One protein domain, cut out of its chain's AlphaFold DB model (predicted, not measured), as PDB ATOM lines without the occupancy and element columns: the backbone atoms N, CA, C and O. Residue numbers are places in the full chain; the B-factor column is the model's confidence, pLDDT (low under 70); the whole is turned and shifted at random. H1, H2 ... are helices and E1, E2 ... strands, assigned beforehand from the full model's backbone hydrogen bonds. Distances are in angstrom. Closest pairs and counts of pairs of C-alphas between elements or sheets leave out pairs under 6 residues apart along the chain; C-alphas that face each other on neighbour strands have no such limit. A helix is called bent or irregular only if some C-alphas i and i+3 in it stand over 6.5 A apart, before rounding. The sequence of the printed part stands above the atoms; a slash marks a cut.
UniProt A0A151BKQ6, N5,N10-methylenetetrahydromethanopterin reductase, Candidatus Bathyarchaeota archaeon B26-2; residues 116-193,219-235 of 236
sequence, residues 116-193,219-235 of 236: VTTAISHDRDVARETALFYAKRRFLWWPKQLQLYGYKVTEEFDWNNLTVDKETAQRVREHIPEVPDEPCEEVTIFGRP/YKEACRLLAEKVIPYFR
ATOM      1  N   VAL A 116     197.677 170.263 161.975       96.31
ATOM      2  CA  VAL A 116     198.898 169.448 161.981       96.31
ATOM      3  C   VAL A 116     199.576 169.407 163.346       96.31
ATOM      4  O   VAL A 116     199.912 170.432 163.948       96.31
ATOM      5  N   THR A 117     199.825 168.186 163.824       97.12
ATOM      6  CA  THR A 117     200.640 167.952 165.020       97.12
ATOM      7  C   THR A 117     202.060 168.447 164.771       97.12
ATOM      8  O   THR A 117     202.725 168.028 163.820       97.12
ATOM      9  N   THR A 118     202.507 169.346 165.647       98.19
ATOM     10  CA  THR A 118     203.761 170.081 165.491       98.19
ATOM     11  C   THR A 118     204.641 169.927 166.725       98.19
ATOM     12  O   THR A 118     204.275 170.374 167.813       98.19
ATOM     13  N   ALA A 119     205.813 169.311 166.563       98.25
ATOM     14  CA  ALA A 119     206.800 169.125 167.624       98.25
ATOM     15  C   ALA A 119     208.129 169.780 167.229       98.25
ATOM     16  O   ALA A 119     208.876 169.243 166.419       98.25
ATOM     17  N   ILE A 120     208.446 170.933 167.809       98.19
ATOM     18  CA  ILE A 120     209.677 171.671 167.500       98.19
ATOM     19  C   ILE A 120     210.609 171.683 168.713       98.19
ATOM     20  O   ILE A 120     210.180 171.937 169.840       98.19
ATOM     21  N   SER A 121     211.885 171.386 168.487       97.12
ATOM     22  CA  SER A 121     212.919 171.325 169.522       97.12
ATOM     23  C   SER A 121     214.288 171.654 168.928       97.12
ATOM     24  O   SER A 121     214.505 171.543 167.725       97.12
ATOM     25  N   HIS A 122     215.249 172.035 169.768       95.75
ATOM     26  CA  HIS A 122     216.654 172.114 169.357       95.75
ATOM     27  C   HIS A 122     217.246 170.731 169.025       95.75
ATOM     28  O   HIS A 122     218.185 170.625 168.230       95.75
ATOM     29  N   ASP A 123     216.665 169.674 169.595       96.31
ATOM     30  CA  ASP A 123     217.005 168.282 169.328       96.31
ATOM     31  C   ASP A 123     215.940 167.633 168.430       96.31
ATOM     32  O   ASP A 123     214.761 167.541 168.789       96.31
ATOM     33  N   ARG A 124     216.374 167.183 167.249       96.56
ATOM     34  CA  ARG A 124     215.499 166.592 166.233       96.56
ATOM     35  C   ARG A 124     214.902 165.265 166.698       96.56
ATOM     36  O   ARG A 124     213.744 164.999 166.382       96.56
ATOM     37  N   ASP A 125     215.648 164.467 167.454       97.25
ATOM     38  CA  ASP A 125     215.197 163.141 167.878       97.25
ATOM     39  C   ASP A 125     214.133 163.265 168.972       97.25
ATOM     40  O   ASP A 125     213.082 162.630 168.887       97.25
ATOM     41  N   VAL A 126     214.315 164.201 169.910       96.44
ATOM     42  CA  VAL A 126     213.295 164.542 170.922       96.44
ATOM     43  C   VAL A 126     211.999 165.038 170.268       96.44
ATOM     44  O   VAL A 126     210.896 164.649 170.669       96.44
ATOM     45  N   ALA A 127     212.114 165.895 169.249       97.75
ATOM     46  CA  ALA A 127     210.962 166.359 168.481       97.75
ATOM     47  C   ALA A 127     210.258 165.205 167.754       97.75
ATOM     48  O   ALA A 127     209.031 165.103 167.821       97.75
ATOM     49  N   ARG A 128     211.021 164.312 167.111       97.88
ATOM     50  CA  ARG A 128     210.493 163.136 166.410       97.88
ATOM     51  C   ARG A 128     209.739 162.210 167.357       97.88
ATOM     52  O   ARG A 128     208.588 161.887 167.085       97.88
ATOM     53  N   GLU A 129     210.341 161.815 168.476       97.38
ATOM     54  CA  GLU A 129     209.692 160.942 169.466       97.38
ATOM     55  C   GLU A 129     208.381 161.543 169.981       97.38
ATOM     56  O   GLU A 129     207.361 160.853 170.078       97.38
ATOM     57  N   THR A 130     208.386 162.853 170.243       96.94
ATOM     58  CA  THR A 130     207.187 163.585 170.656       96.94
ATOM     59  C   THR A 130     206.121 163.537 169.561       96.94
ATOM     60  O   THR A 130     204.995 163.121 169.830       96.94
ATOM     61  N   ALA A 131     206.448 163.916 168.324       97.50
ATOM     62  CA  ALA A 131     205.495 163.903 167.214       97.50
ATOM     63  C   ALA A 131     204.899 162.509 166.984       97.50
ATOM     64  O   ALA A 131     203.678 162.372 166.895       97.50
ATOM     65  N   LEU A 132     205.745 161.475 166.981       97.38
ATOM     66  CA  LEU A 132     205.324 160.087 166.820       97.38
ATOM     67  C   LEU A 132     204.343 159.666 167.906       97.38
ATOM     68  O   LEU A 132     203.295 159.114 167.585       97.38
ATOM     69  N   PHE A 133     204.620 159.954 169.179       96.12
ATOM     70  CA  PHE A 133     203.708 159.587 170.263       96.12
ATOM     71  C   PHE A 133     202.287 160.133 170.037       96.12
ATOM     72  O   PHE A 133     201.301 159.402 170.174       96.12
ATOM     73  N   TYR A 134     202.171 161.410 169.660       95.38
ATOM     74  CA  TYR A 134     200.873 162.053 169.449       95.38
ATOM     75  C   TYR A 134     200.191 161.597 168.152       95.38
ATOM     76  O   TYR A 134     198.994 161.298 168.184       95.38
ATOM     77  N   ALA A 135     200.931 161.474 167.049       95.75
ATOM     78  CA  ALA A 135     200.397 161.013 165.768       95.75
ATOM     79  C   ALA A 135     199.919 159.559 165.829       95.75
ATOM     80  O   ALA A 135     198.798 159.258 165.420       95.75
ATOM     81  N   LYS A 136     200.707 158.666 166.438       95.62
ATOM     82  CA  LYS A 136     200.333 157.260 166.640       95.62
ATOM     83  C   LYS A 136     199.044 157.133 167.441       95.62
ATOM     84  O   LYS A 136     198.111 156.454 167.019       95.62
ATOM     85  N   ARG A 137     198.938 157.868 168.555       93.62
ATOM     86  CA  ARG A 137     197.701 157.932 169.352       93.62
ATOM     87  C   ARG A 137     196.505 158.378 168.509       93.62
ATOM     88  O   ARG A 137     195.406 157.853 168.666       93.62
ATOM     89  N   ARG A 138     196.709 159.350 167.625       92.31
ATOM     90  CA  ARG A 138     195.646 159.917 166.797       92.31
ATOM     91  C   ARG A 138     195.229 158.982 165.660       92.31
ATOM     92  O   ARG A 138     194.038 158.867 165.385       92.31
ATOM     93  N   PHE A 139     196.156 158.212 165.088       94.06
ATOM     94  CA  PHE A 139     195.821 157.134 164.154       94.06
ATOM     95  C   PHE A 139     195.065 155.974 164.805       94.06
ATOM     96  O   PHE A 139     194.205 155.396 164.145       94.06
ATOM     97  N   LEU A 140     195.306 155.670 166.087       92.69
ATOM     98  CA  LEU A 140     194.461 154.716 166.819       92.69
ATOM     99  C   LEU A 140     193.018 155.225 166.925       92.69
ATOM    100  O   LEU A 140     192.083 154.456 166.734       92.69
ATOM    101  N   TRP A 141     192.824 156.524 167.171       89.75
ATOM    102  CA  TRP A 141     191.488 157.128 167.219       89.75
ATOM    103  C   TRP A 141     190.803 157.217 165.857       89.75
ATOM    104  O   TRP A 141     189.577 157.114 165.782       89.75
ATOM    105  N   TRP A 142     191.562 157.379 164.774       89.62
ATOM    106  CA  TRP A 142     191.027 157.412 163.412       89.62
ATOM    107  C   TRP A 142     191.706 156.387 162.506       89.62
ATOM    108  O   TRP A 142     192.420 156.756 161.567       89.62
ATOM    109  N   PRO A 143     191.414 155.093 162.711       90.62
ATOM    110  CA  PRO A 143     192.080 154.009 161.996       90.62
ATOM    111  C   PRO A 143     191.873 154.096 160.483       90.62
ATOM    112  O   PRO A 143     192.764 153.779 159.701       90.62
ATOM    113  N   LYS A 144     190.727 154.628 160.043       89.44
ATOM    114  CA  LYS A 144     190.462 154.859 158.619       89.44
ATOM    115  C   LYS A 144     191.455 155.811 157.970       89.44
ATOM    116  O   LYS A 144     191.693 155.638 156.788       89.44
ATOM    117  N   GLN A 145     192.037 156.767 158.700       90.00
ATOM    118  CA  GLN A 145     193.076 157.638 158.141       90.00
ATOM    119  C   GLN A 145     194.362 156.861 157.903       90.00
ATOM    120  O   GLN A 145     194.926 156.954 156.825       90.00
ATOM    121  N   LEU A 146     194.774 156.016 158.849       91.62
ATOM    122  CA  LEU A 146     195.951 155.165 158.679       91.62
ATOM    123  C   LEU A 146     195.770 154.162 157.520       91.62
ATOM    124  O   LEU A 146     196.702 153.909 156.759       91.62
ATOM    125  N   GLN A 147     194.546 153.664 157.310       91.50
ATOM    126  CA  GLN A 147     194.212 152.809 156.166       91.50
ATOM    127  C   GLN A 147     194.439 153.511 154.818       91.50
ATOM    128  O   GLN A 147     194.789 152.858 153.834       91.50
ATOM    129  N   LEU A 148     194.272 154.837 154.757       88.75
ATOM    130  CA  LEU A 148     194.510 155.618 153.543       88.75
ATOM    131  C   LEU A 148     195.987 155.652 153.120       88.75
ATOM    132  O   LEU A 148     196.247 155.984 151.962       88.75
ATOM    133  N   TYR A 149     196.905 155.286 154.020       89.56
ATOM    134  CA  TYR A 149     198.342 155.118 153.774       89.56
ATOM    135  C   TYR A 149     198.724 153.647 153.512       89.56
ATOM    136  O   TYR A 149     199.897 153.304 153.472       89.56
ATOM    137  N   GLY A 150     197.743 152.753 153.328       91.44
ATOM    138  CA  GLY A 150     197.981 151.355 152.946       91.44
ATOM    139  C   GLY A 150     198.230 150.388 154.108       91.44
ATOM    140  O   GLY A 150     198.481 149.205 153.874       91.44
ATOM    141  N   TYR A 151     198.112 150.845 155.356       91.38
ATOM    142  CA  TYR A 151     198.324 150.001 156.530       91.38
ATOM    143  C   TYR A 151     197.041 149.290 156.974       91.38
ATOM    144  O   TYR A 151     195.923 149.795 156.838       91.38
ATOM    145  N   LYS A 152     197.206 148.094 157.549       86.88
ATOM    146  CA  LYS A 152     196.122 147.395 158.247       86.88
ATOM    147  C   LYS A 152     195.866 148.077 159.584       86.88
ATOM    148  O   LYS A 152     196.808 148.427 160.286       86.88
ATOM    149  N   VAL A 153     194.594 148.228 159.934       86.25
ATOM    150  CA  VAL A 153     194.170 148.980 161.115       86.25
ATOM    151  C   VAL A 153     193.219 148.163 161.973       86.25
ATOM    152  O   VAL A 153     192.401 147.405 161.451       86.25
ATOM    153  N   THR A 154     193.316 148.339 163.288       85.75
ATOM    154  CA  THR A 154     192.282 147.899 164.228       85.75
ATOM    155  C   THR A 154     191.176 148.952 164.298       85.75
ATOM    156  O   THR A 154     191.460 150.146 164.346       85.75
ATOM    157  N   GLU A 155     189.909 148.537 164.302       86.44
ATOM    158  CA  GLU A 155     188.771 149.444 164.538       86.44
ATOM    159  C   GLU A 155     188.404 149.557 166.028       86.44
ATOM    160  O   GLU A 155     187.494 150.306 166.386       86.44
ATOM    161  N   GLU A 156     189.115 148.837 166.902       86.81
ATOM    162  CA  GLU A 156     188.865 148.776 168.347       86.81
ATOM    163  C   GLU A 156     188.852 150.160 169.006       86.81
ATOM    164  O   GLU A 156     188.010 150.441 169.859       86.81
ATOM    165  N   PHE A 157     189.757 151.034 168.567       89.00
ATOM    166  CA  PHE A 157     189.928 152.378 169.110       89.00
ATOM    167  C   PHE A 157     189.299 153.468 168.237       89.00
ATOM    168  O   PHE A 157     189.503 154.649 168.519       89.00
ATOM    169  N   ASP A 158     188.511 153.102 167.213       88.75
ATOM    170  CA  ASP A 158     187.834 154.085 166.366       88.75
ATOM    171  C   ASP A 158     186.972 154.997 167.245       88.75
ATOM    172  O   ASP A 158     185.999 154.569 167.872       88.75
ATOM    173  N   TRP A 159     187.300 156.287 167.255       83.69
ATOM    174  CA  TRP A 159     186.608 157.332 168.003       83.69
ATOM    175  C   TRP A 159     185.102 157.374 167.708       83.69
ATOM    176  O   TRP A 159     184.284 157.801 168.531       83.69
ATOM    177  N   ASN A 160     184.691 156.897 166.528       82.44
ATOM    178  CA  ASN A 160     183.283 156.760 166.182       82.44
ATOM    179  C   ASN A 160     182.553 155.695 167.007       82.44
ATOM    180  O   ASN A 160     181.330 155.754 167.125       82.44
ATOM    181  N   ASN A 161     183.262 154.739 167.581       81.62
ATOM    182  CA  ASN A 161     182.702 153.637 168.358       81.62
ATOM    183  C   ASN A 161     183.131 153.708 169.828       81.62
ATOM    184  O   ASN A 161     182.509 153.086 170.679       81.62
ATOM    185  N   LEU A 162     184.110 154.557 170.132       81.44
ATOM    186  CA  LEU A 162     184.720 154.679 171.444       81.44
ATOM    187  C   LEU A 162     184.104 155.804 172.285       81.44
ATOM    188  O   LEU A 162     183.765 156.874 171.769       81.44
ATOM    189  N   THR A 163     183.967 155.576 173.585       82.00
ATOM    190  CA  THR A 163     183.785 156.645 174.577       82.00
ATOM    191  C   THR A 163     185.102 156.779 175.316       82.00
ATOM    192  O   THR A 163     185.611 155.796 175.844       82.00
ATOM    193  N   VAL A 164     185.693 157.973 175.311       80.50
ATOM    194  CA  VAL A 164     187.012 158.167 175.919       80.50
ATOM    195  C   VAL A 164     186.859 158.387 177.416       80.50
ATOM    196  O   VAL A 164     186.587 159.493 177.876       80.50
ATOM    197  N   ASP A 165     187.044 157.309 178.167       85.38
ATOM    198  CA  ASP A 165     187.207 157.317 179.617       85.38
ATOM    199  C   ASP A 165     188.654 156.969 180.016       85.38
ATOM    200  O   ASP A 165     189.552 156.860 179.176       85.38
ATOM    201  N   LYS A 166     188.905 156.842 181.325       86.50
ATOM    202  CA  LYS A 166     190.247 156.560 181.857       86.50
ATOM    203  C   LYS A 166     190.785 155.197 181.414       86.50
ATOM    204  O   LYS A 166     191.959 155.109 181.070       86.50
ATOM    205  N   GLU A 167     189.947 154.164 181.433       88.50
ATOM    206  CA  GLU A 167     190.337 152.792 181.085       88.50
ATOM    207  C   GLU A 167     190.682 152.701 179.599       88.50
ATOM    208  O   GLU A 167     191.745 152.230 179.198       88.50
ATOM    209  N   THR A 168     189.808 153.259 178.776       86.50
ATOM    210  CA  THR A 168     189.976 153.308 177.336       86.50
ATOM    211  C   THR A 168     191.213 154.110 176.940       86.50
ATOM    212  O   THR A 168     191.991 153.682 176.087       86.50
ATOM    213  N   ALA A 169     191.448 155.260 177.580       87.25
ATOM    214  CA  ALA A 169     192.643 156.061 177.335       87.25
ATOM    215  C   ALA A 169     193.937 155.319 177.712       87.25
ATOM    216  O   ALA A 169     194.967 155.522 177.062       87.25
ATOM    217  N   GLN A 170     193.897 154.466 178.741       90.38
ATOM    218  CA  GLN A 170     195.021 153.610 179.105       90.38
ATOM    219  C   GLN A 170     195.268 152.538 178.039       90.38
ATOM    220  O   GLN A 170     196.395 152.429 177.559       90.38
ATOM    221  N   ARG A 171     194.227 151.826 177.594       90.94
ATOM    222  CA  ARG A 171     194.350 150.810 176.533       90.94
ATOM    223  C   ARG A 171     194.909 151.394 175.240       90.94
ATOM    224  O   ARG A 171     195.842 150.839 174.675       90.94
ATOM    225  N   VAL A 172     194.411 152.558 174.814       91.19
ATOM    226  CA  VAL A 172     194.957 153.269 173.644       91.19
ATOM    227  C   VAL A 172     196.451 153.535 173.824       91.19
ATOM    228  O   VAL A 172     197.223 153.337 172.894       91.19
ATOM    229  N   ARG A 173     196.882 153.962 175.019       91.50
ATOM    230  CA  ARG A 173     198.297 154.247 175.299       91.50
ATOM    231  C   ARG A 173     199.180 153.007 175.153       91.50
ATOM    232  O   ARG A 173     200.285 153.132 174.639       91.50
ATOM    233  N   GLU A 174     198.700 151.849 175.587       93.50
ATOM    234  CA  GLU A 174     199.428 150.576 175.504       93.50
ATOM    235  C   GLU A 174     199.647 150.121 174.050       93.50
ATOM    236  O   GLU A 174     200.674 149.514 173.766       93.50
ATOM    237  N   HIS A 175     198.757 150.502 173.124       93.81
ATOM    238  CA  HIS A 175     198.836 150.132 171.701       93.81
ATOM    239  C   HIS A 175     199.524 151.194 170.826       93.81
ATOM    240  O   HIS A 175     199.721 150.978 169.631       93.81
ATOM    241  N   ILE A 176     199.929 152.344 171.387       94.56
ATOM    242  CA  ILE A 176     200.684 153.373 170.646       94.56
ATOM    243  C   ILE A 176     201.906 152.775 169.928       94.56
ATOM    244  O   ILE A 176     202.065 153.067 168.744       94.56
ATOM    245  N   PRO A 177     202.753 151.935 170.563       94.56
ATOM    246  CA  PRO A 177     203.938 151.378 169.909       94.56
ATOM    247  C   PRO A 177     203.648 150.518 168.671       94.56
ATOM    248  O   PRO A 177     204.537 150.364 167.839       94.56
ATOM    249  N   GLU A 178     202.431 149.986 168.531       93.00
ATOM    250  CA  GLU A 178     202.034 149.122 167.411       93.00
ATOM    251  C   GLU A 178     201.804 149.899 166.110       93.00
ATOM    252  O   GLU A 178     201.855 149.325 165.022       93.00
ATOM    253  N   VAL A 179     201.556 151.209 166.205       94.50
ATOM    254  CA  VAL A 179     201.355 152.057 165.028       94.50
ATOM    255  C   VAL A 179     202.707 152.337 164.354       94.50
ATOM    256  O   VAL A 179     203.638 152.777 165.038       94.50
ATOM    257  N   PRO A 180     202.836 152.128 163.028       95.25
ATOM    258  CA  PRO A 180     204.074 152.391 162.293       95.25
ATOM    259  C   PRO A 180     204.515 153.861 162.337       95.25
ATOM    260  O   PRO A 180     203.683 154.770 162.328       95.25
ATOM    261  N   ASP A 181     205.831 154.093 162.346       96.62
ATOM    262  CA  ASP A 181     206.424 155.440 162.380       96.62
ATOM    263  C   ASP A 181     206.217 156.205 161.066       96.62
ATOM    264  O   ASP A 181     205.832 157.368 161.088       96.62
ATOM    265  N   GLU A 182     206.438 155.547 159.928       95.69
ATOM    266  CA  GLU A 182     206.439 156.148 158.585       95.69
ATOM    267  C   GLU A 182     205.209 157.038 158.286       95.69
ATOM    268  O   GLU A 182     205.399 158.234 158.050       95.69
ATOM    269  N   PRO A 183     203.950 156.567 158.406       95.19
ATOM    270  CA  PRO A 183     202.786 157.418 158.152       95.19
ATOM    271  C   PRO A 183     202.644 158.536 159.194       95.19
ATOM    272  O   PRO A 183     202.052 159.572 158.911       95.19
ATOM    273  N   CYS A 184     203.175 158.354 160.407       96.12
ATOM    274  CA  CYS A 184     203.162 159.389 161.440       96.12
ATOM    275  C   CYS A 184     204.121 160.531 161.094       96.12
ATOM    276  O   CYS A 184     203.783 161.695 161.296       96.12
ATOM    277  N   GLU A 185     205.292 160.226 160.544       96.44
ATOM    278  CA  GLU A 185     206.238 161.247 160.083       96.44
ATOM    279  C   GLU A 185     205.726 162.008 158.857       96.44
ATOM    280  O   GLU A 185     205.968 163.209 158.699       96.44
ATOM    281  N   GLU A 186     204.988 161.330 157.979       94.75
ATOM    282  CA  GLU A 186     204.415 161.960 156.792       94.75
ATOM    283  C   GLU A 186     203.393 163.048 157.134       94.75
ATOM    284  O   GLU A 186     203.361 164.076 156.451       94.75
ATOM    285  N   VAL A 187     202.606 162.850 158.194       95.81
ATOM    286  CA  VAL A 187     201.480 163.723 158.569       95.81
ATOM    287  C   VAL A 187     201.793 164.713 159.689       95.81
ATOM    288  O   VAL A 187     200.897 165.427 160.139       95.81
ATOM    289  N   THR A 188     203.036 164.750 160.169       97.75
ATOM    290  CA  THR A 188     203.467 165.665 161.233       97.75
ATOM    291  C   THR A 188     204.538 166.638 160.764       97.75
ATOM    292  O   THR A 188     205.253 166.405 159.786       97.75
ATOM    293  N   ILE A 189     204.643 167.754 161.484       98.19
ATOM    294  CA  ILE A 189     205.748 168.704 161.366       98.19
ATOM    295  C   ILE A 189     206.605 168.533 162.612       98.19
ATOM    296  O   ILE A 189     206.150 168.794 163.727       98.19
ATOM    297  N   PHE A 190     207.842 168.077 162.449       98.12
ATOM    298  CA  PHE A 190     208.733 167.906 163.585       98.12
ATOM    299  C   PHE A 190     210.191 168.172 163.246       98.12
ATOM    300  O   PHE A 190     210.619 168.019 162.106       98.12
ATOM    301  N   GLY A 191     210.955 168.514 164.278       98.25
ATOM    302  CA  GLY A 191     212.404 168.630 164.219       98.25
ATOM    303  C   GLY A 191     212.895 169.964 164.759       98.25
ATOM    304  O   GLY A 191     212.294 170.558 165.660       98.25
ATOM    305  N   ARG A 192     214.011 170.426 164.202       98.38
ATOM    306  CA  ARG A 192     214.540 171.775 164.414       98.38
ATOM    307  C   ARG A 192     213.697 172.792 163.636       98.38
ATOM    308  O   ARG A 192     212.895 172.398 162.788       98.38
ATOM    309  N   PRO A 193     213.865 174.104 163.888       98.25
ATOM    310  CA  PRO A 193     213.168 175.126 163.113       98.25
ATOM    311  C   PRO A 193     213.295 174.952 161.595       98.25
ATOM    312  O   PRO A 193     212.282 175.031 160.910       98.25
ATOM    313  N   TYR A 219     205.440 172.974 175.491       93.19
ATOM    314  CA  TYR A 219     204.554 173.916 174.789       93.19
ATOM    315  C   TYR A 219     205.079 175.357 174.718       93.19
ATOM    316  O   TYR A 219     205.120 175.946 173.645       93.19
ATOM    317  N   LYS A 220     205.536 175.926 175.844       95.69
ATOM    318  CA  LYS A 220     206.041 177.311 175.878       95.69
ATOM    319  C   LYS A 220     207.277 177.510 175.003       95.69
ATOM    320  O   LYS A 220     207.378 178.519 174.311       95.69
ATOM    321  N   GLU A 221     208.214 176.572 175.055       95.94
ATOM    322  CA  GLU A 221     209.439 176.630 174.259       95.94
ATOM    323  C   GLU A 221     209.135 176.376 172.783       95.94
ATOM    324  O   GLU A 221     209.592 177.130 171.928       95.94
ATOM    325  N   ALA A 222     208.272 175.401 172.499       96.38
ATOM    326  CA  ALA A 222     207.826 175.098 171.150       96.38
ATOM    327  C   ALA A 222     207.125 176.298 170.483       96.38
ATOM    328  O   ALA A 222     207.478 176.687 169.369       96.38
ATOM    329  N   CYS A 223     206.205 176.966 171.188       97.00
ATOM    330  CA  CYS A 223     205.579 178.200 170.712       97.00
ATOM    331  C   CYS A 223     206.598 179.327 170.490       97.00
ATOM    332  O   CYS A 223     206.478 180.066 169.514       97.00
ATOM    333  N   ARG A 224     207.608 179.458 171.362       97.69
ATOM    334  CA  ARG A 224     208.677 180.457 171.200       97.69
ATOM    335  C   ARG A 224     209.496 180.194 169.937       97.69
ATOM    336  O   ARG A 224     209.735 181.122 169.173       97.69
ATOM    337  N   LEU A 225     209.883 178.944 169.694       97.75
ATOM    338  CA  LEU A 225     210.615 178.552 168.488       97.75
ATOM    339  C   LEU A 225     209.784 178.789 167.223       97.75
ATOM    340  O   LEU A 225     210.296 179.379 166.275       97.75
ATOM    341  N   LEU A 226     208.500 178.420 167.222       96.44
ATOM    342  CA  LEU A 226     207.604 178.722 166.101       96.44
ATOM    343  C   LEU A 226     207.528 180.231 165.838       96.44
ATOM    344  O   LEU A 226     207.723 180.664 164.704       96.44
ATOM    345  N   ALA A 227     207.297 181.036 166.876       96.62
ATOM    346  CA  ALA A 227     207.119 182.480 166.745       96.62
ATOM    347  C   ALA A 227     208.400 183.230 166.344       96.62
ATOM    348  O   ALA A 227     208.325 184.187 165.576       96.62
ATOM    349  N   GLU A 228     209.561 182.825 166.862       97.44
ATOM    350  CA  GLU A 228     210.830 183.528 166.638       97.44
ATOM    351  C   GLU A 228     211.624 183.001 165.441       97.44
ATOM    352  O   GLU A 228     212.447 183.739 164.900       97.44
ATOM    353  N   LYS A 229     211.452 181.726 165.066       97.56
ATOM    354  CA  LYS A 229     212.318 181.050 164.084       97.56
ATOM    355  C   LYS A 229     211.588 180.545 162.849       97.56
ATOM    356  O   LYS A 229     212.201 180.533 161.794       97.56
ATOM    357  N   VAL A 230     210.317 180.154 162.961       97.31
ATOM    358  CA  VAL A 230     209.570 179.552 161.841       97.31
ATOM    359  C   VAL A 230     208.650 180.566 161.170       97.31
ATOM    360  O   VAL A 230     208.820 180.865 159.998       97.31
ATOM    361  N   ILE A 231     207.700 181.152 161.904       96.19
ATOM    362  CA  ILE A 231     206.706 182.086 161.349       96.19
ATOM    363  C   ILE A 231     207.350 183.275 160.608       96.19
ATOM    364  O   ILE A 231     206.850 183.623 159.540       96.19
ATOM    365  N   PRO A 232     208.435 183.911 161.105       97.06
ATOM    366  CA  PRO A 232     209.055 185.034 160.404       97.06
ATOM    367  C   PRO A 232     209.607 184.688 159.017       97.06
ATOM    368  O   PRO A 232     209.646 185.576 158.178       97.06
ATOM    369  N   TYR A 233     209.979 183.427 158.765       96.69
ATOM    370  CA  TYR A 233     210.476 182.976 157.459       96.69
ATOM    371  C   TYR A 233     209.419 183.119 156.350       96.69
ATOM    372  O   TYR A 233     209.759 183.381 155.205       96.69
ATOM    373  N   PHE A 234     208.132 183.010 156.692       94.94
ATOM    374  CA  PHE A 234     207.015 183.068 155.739       94.94
ATOM    375  C   PHE A 234     206.376 184.461 155.618       94.94
ATOM    376  O   PHE A 234     205.273 184.592 155.094       94.94
ATOM    377  N   ARG A 235     207.010 185.503 156.176       86.25
ATOM    378  CA  ARG A 235     206.488 186.883 156.137       86.25
ATOM    379  C   ARG A 235     206.983 187.702 154.943       86.25
ATOM    380  O   ARG A 235     206.541 188.844 154.816       86.25
TER     381      ARG A 235
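Overview. This is residues 116 to 193 and 219 to 235 of the 236 residues of the protein "N5,N10-methylenetetrahydromethanopterin reductase" of Candidatus Bathyarchaeota archaeon B26-2 (UniProt A0A151BKQ6). One long helix, H1, runs through the middle, with a small strip of two strands, E1 and E2, near its first part and the helix H5 beyond E1, away from H1. Towards the last residues of H1 lie H2, H3 and the long loop of residues 148 to 165, while the short H4 crosses H1. The printed part has 95 residues with five named helices and two named strands, in the order E1, H1, H2, H3, H4, E2, H5; the class is mostly helix, and the sheet, E1 beside E2, is parallel. The whole is only just loose, close to compact, with a radius of gyration of the C-alphas of 15.0 A and spans of 42 by 30 by 23 A.

Along the chain. E1 is residues 116 to 120, 12.3 A long, from C-alpha 116 at (198.898, 169.448, 161.981). H1 is residues 124 to 141, 25.8 A long, ending at C-alpha 141 at (191.488, 157.128, 167.219). H2 is residues 143 to 147, 6.3 A. H3 is residues 166 to 178, 20.1 A; it is irregular, with C-alphas 174 and 177 at 7.2 A. H4 is residues 181 to 186, 8.8 A, and E2 is residues 189 to 191, 7.2 A. H5 is residues 219 to 235, 22.8 A, ending at C-alpha 235 at (206.488, 186.883, 156.137); it has a kink of 31 degrees near residue 226 and is only just irregular, with C-alphas 228 and 231 at 6.9 A.

Arrangement. E1 and E2 are parallel neighbours at 11 degrees, with N 119 and O 189 at 2.9 A and N 189 and O 117 at 3.0 A, within hydrogen-bond range. With H1, H2, H3 and H4 between them they form a strand-helix-strand unit, two parallel neighbour strands joined through helices. The closest C-alphas of E1 and H1 are those of Ala 119 and Ala 127, 5.1 A apart. Those of H1 and E2 are Arg 124 and Gly 191, 4.2 A apart. The closest C-alphas of E1 and H5 are those of Ile 120 and Ala 222, 5.3 A apart; H1 and H5 are apart. H4 touches H1 at residues 128 to 136 of H1 alone, about perpendicular at 86 degrees, closest at the C-alphas of Ala 135 and Cys 184, 5.4 A. H3, with residues 172 to 177 alone, touches residues 133 to 140 of H1 at a steep tilt of 59 degrees, opposite ways; the C-alphas of Lys 136 and Ile 176 are closest, 5.6 A. H2 is close to H1 but not clearly touching, with the C-alphas of Phe 139 and Leu 146 closest at 5.8 A. In H1, H2 and H4 every O i to N i+4 pair is within hydrogen-bond range, against 7 of 9 in H3 and 8 of 13 in H5.

Size, cuts and confidence. The C-alphas farthest apart, of Glu 167 and Arg 235, are 45.2 A apart. Residues 194 to 218 are not printed, and C-alphas 193 and 219 are 14.6 A apart across this cut, which lies in the link from E2 to H5. Of the links printed whole, H2 to H3 is long, with 18 residues, and the others are tight. The mean pLDDT of the printed part is 93.2, and no printed residue is under 70.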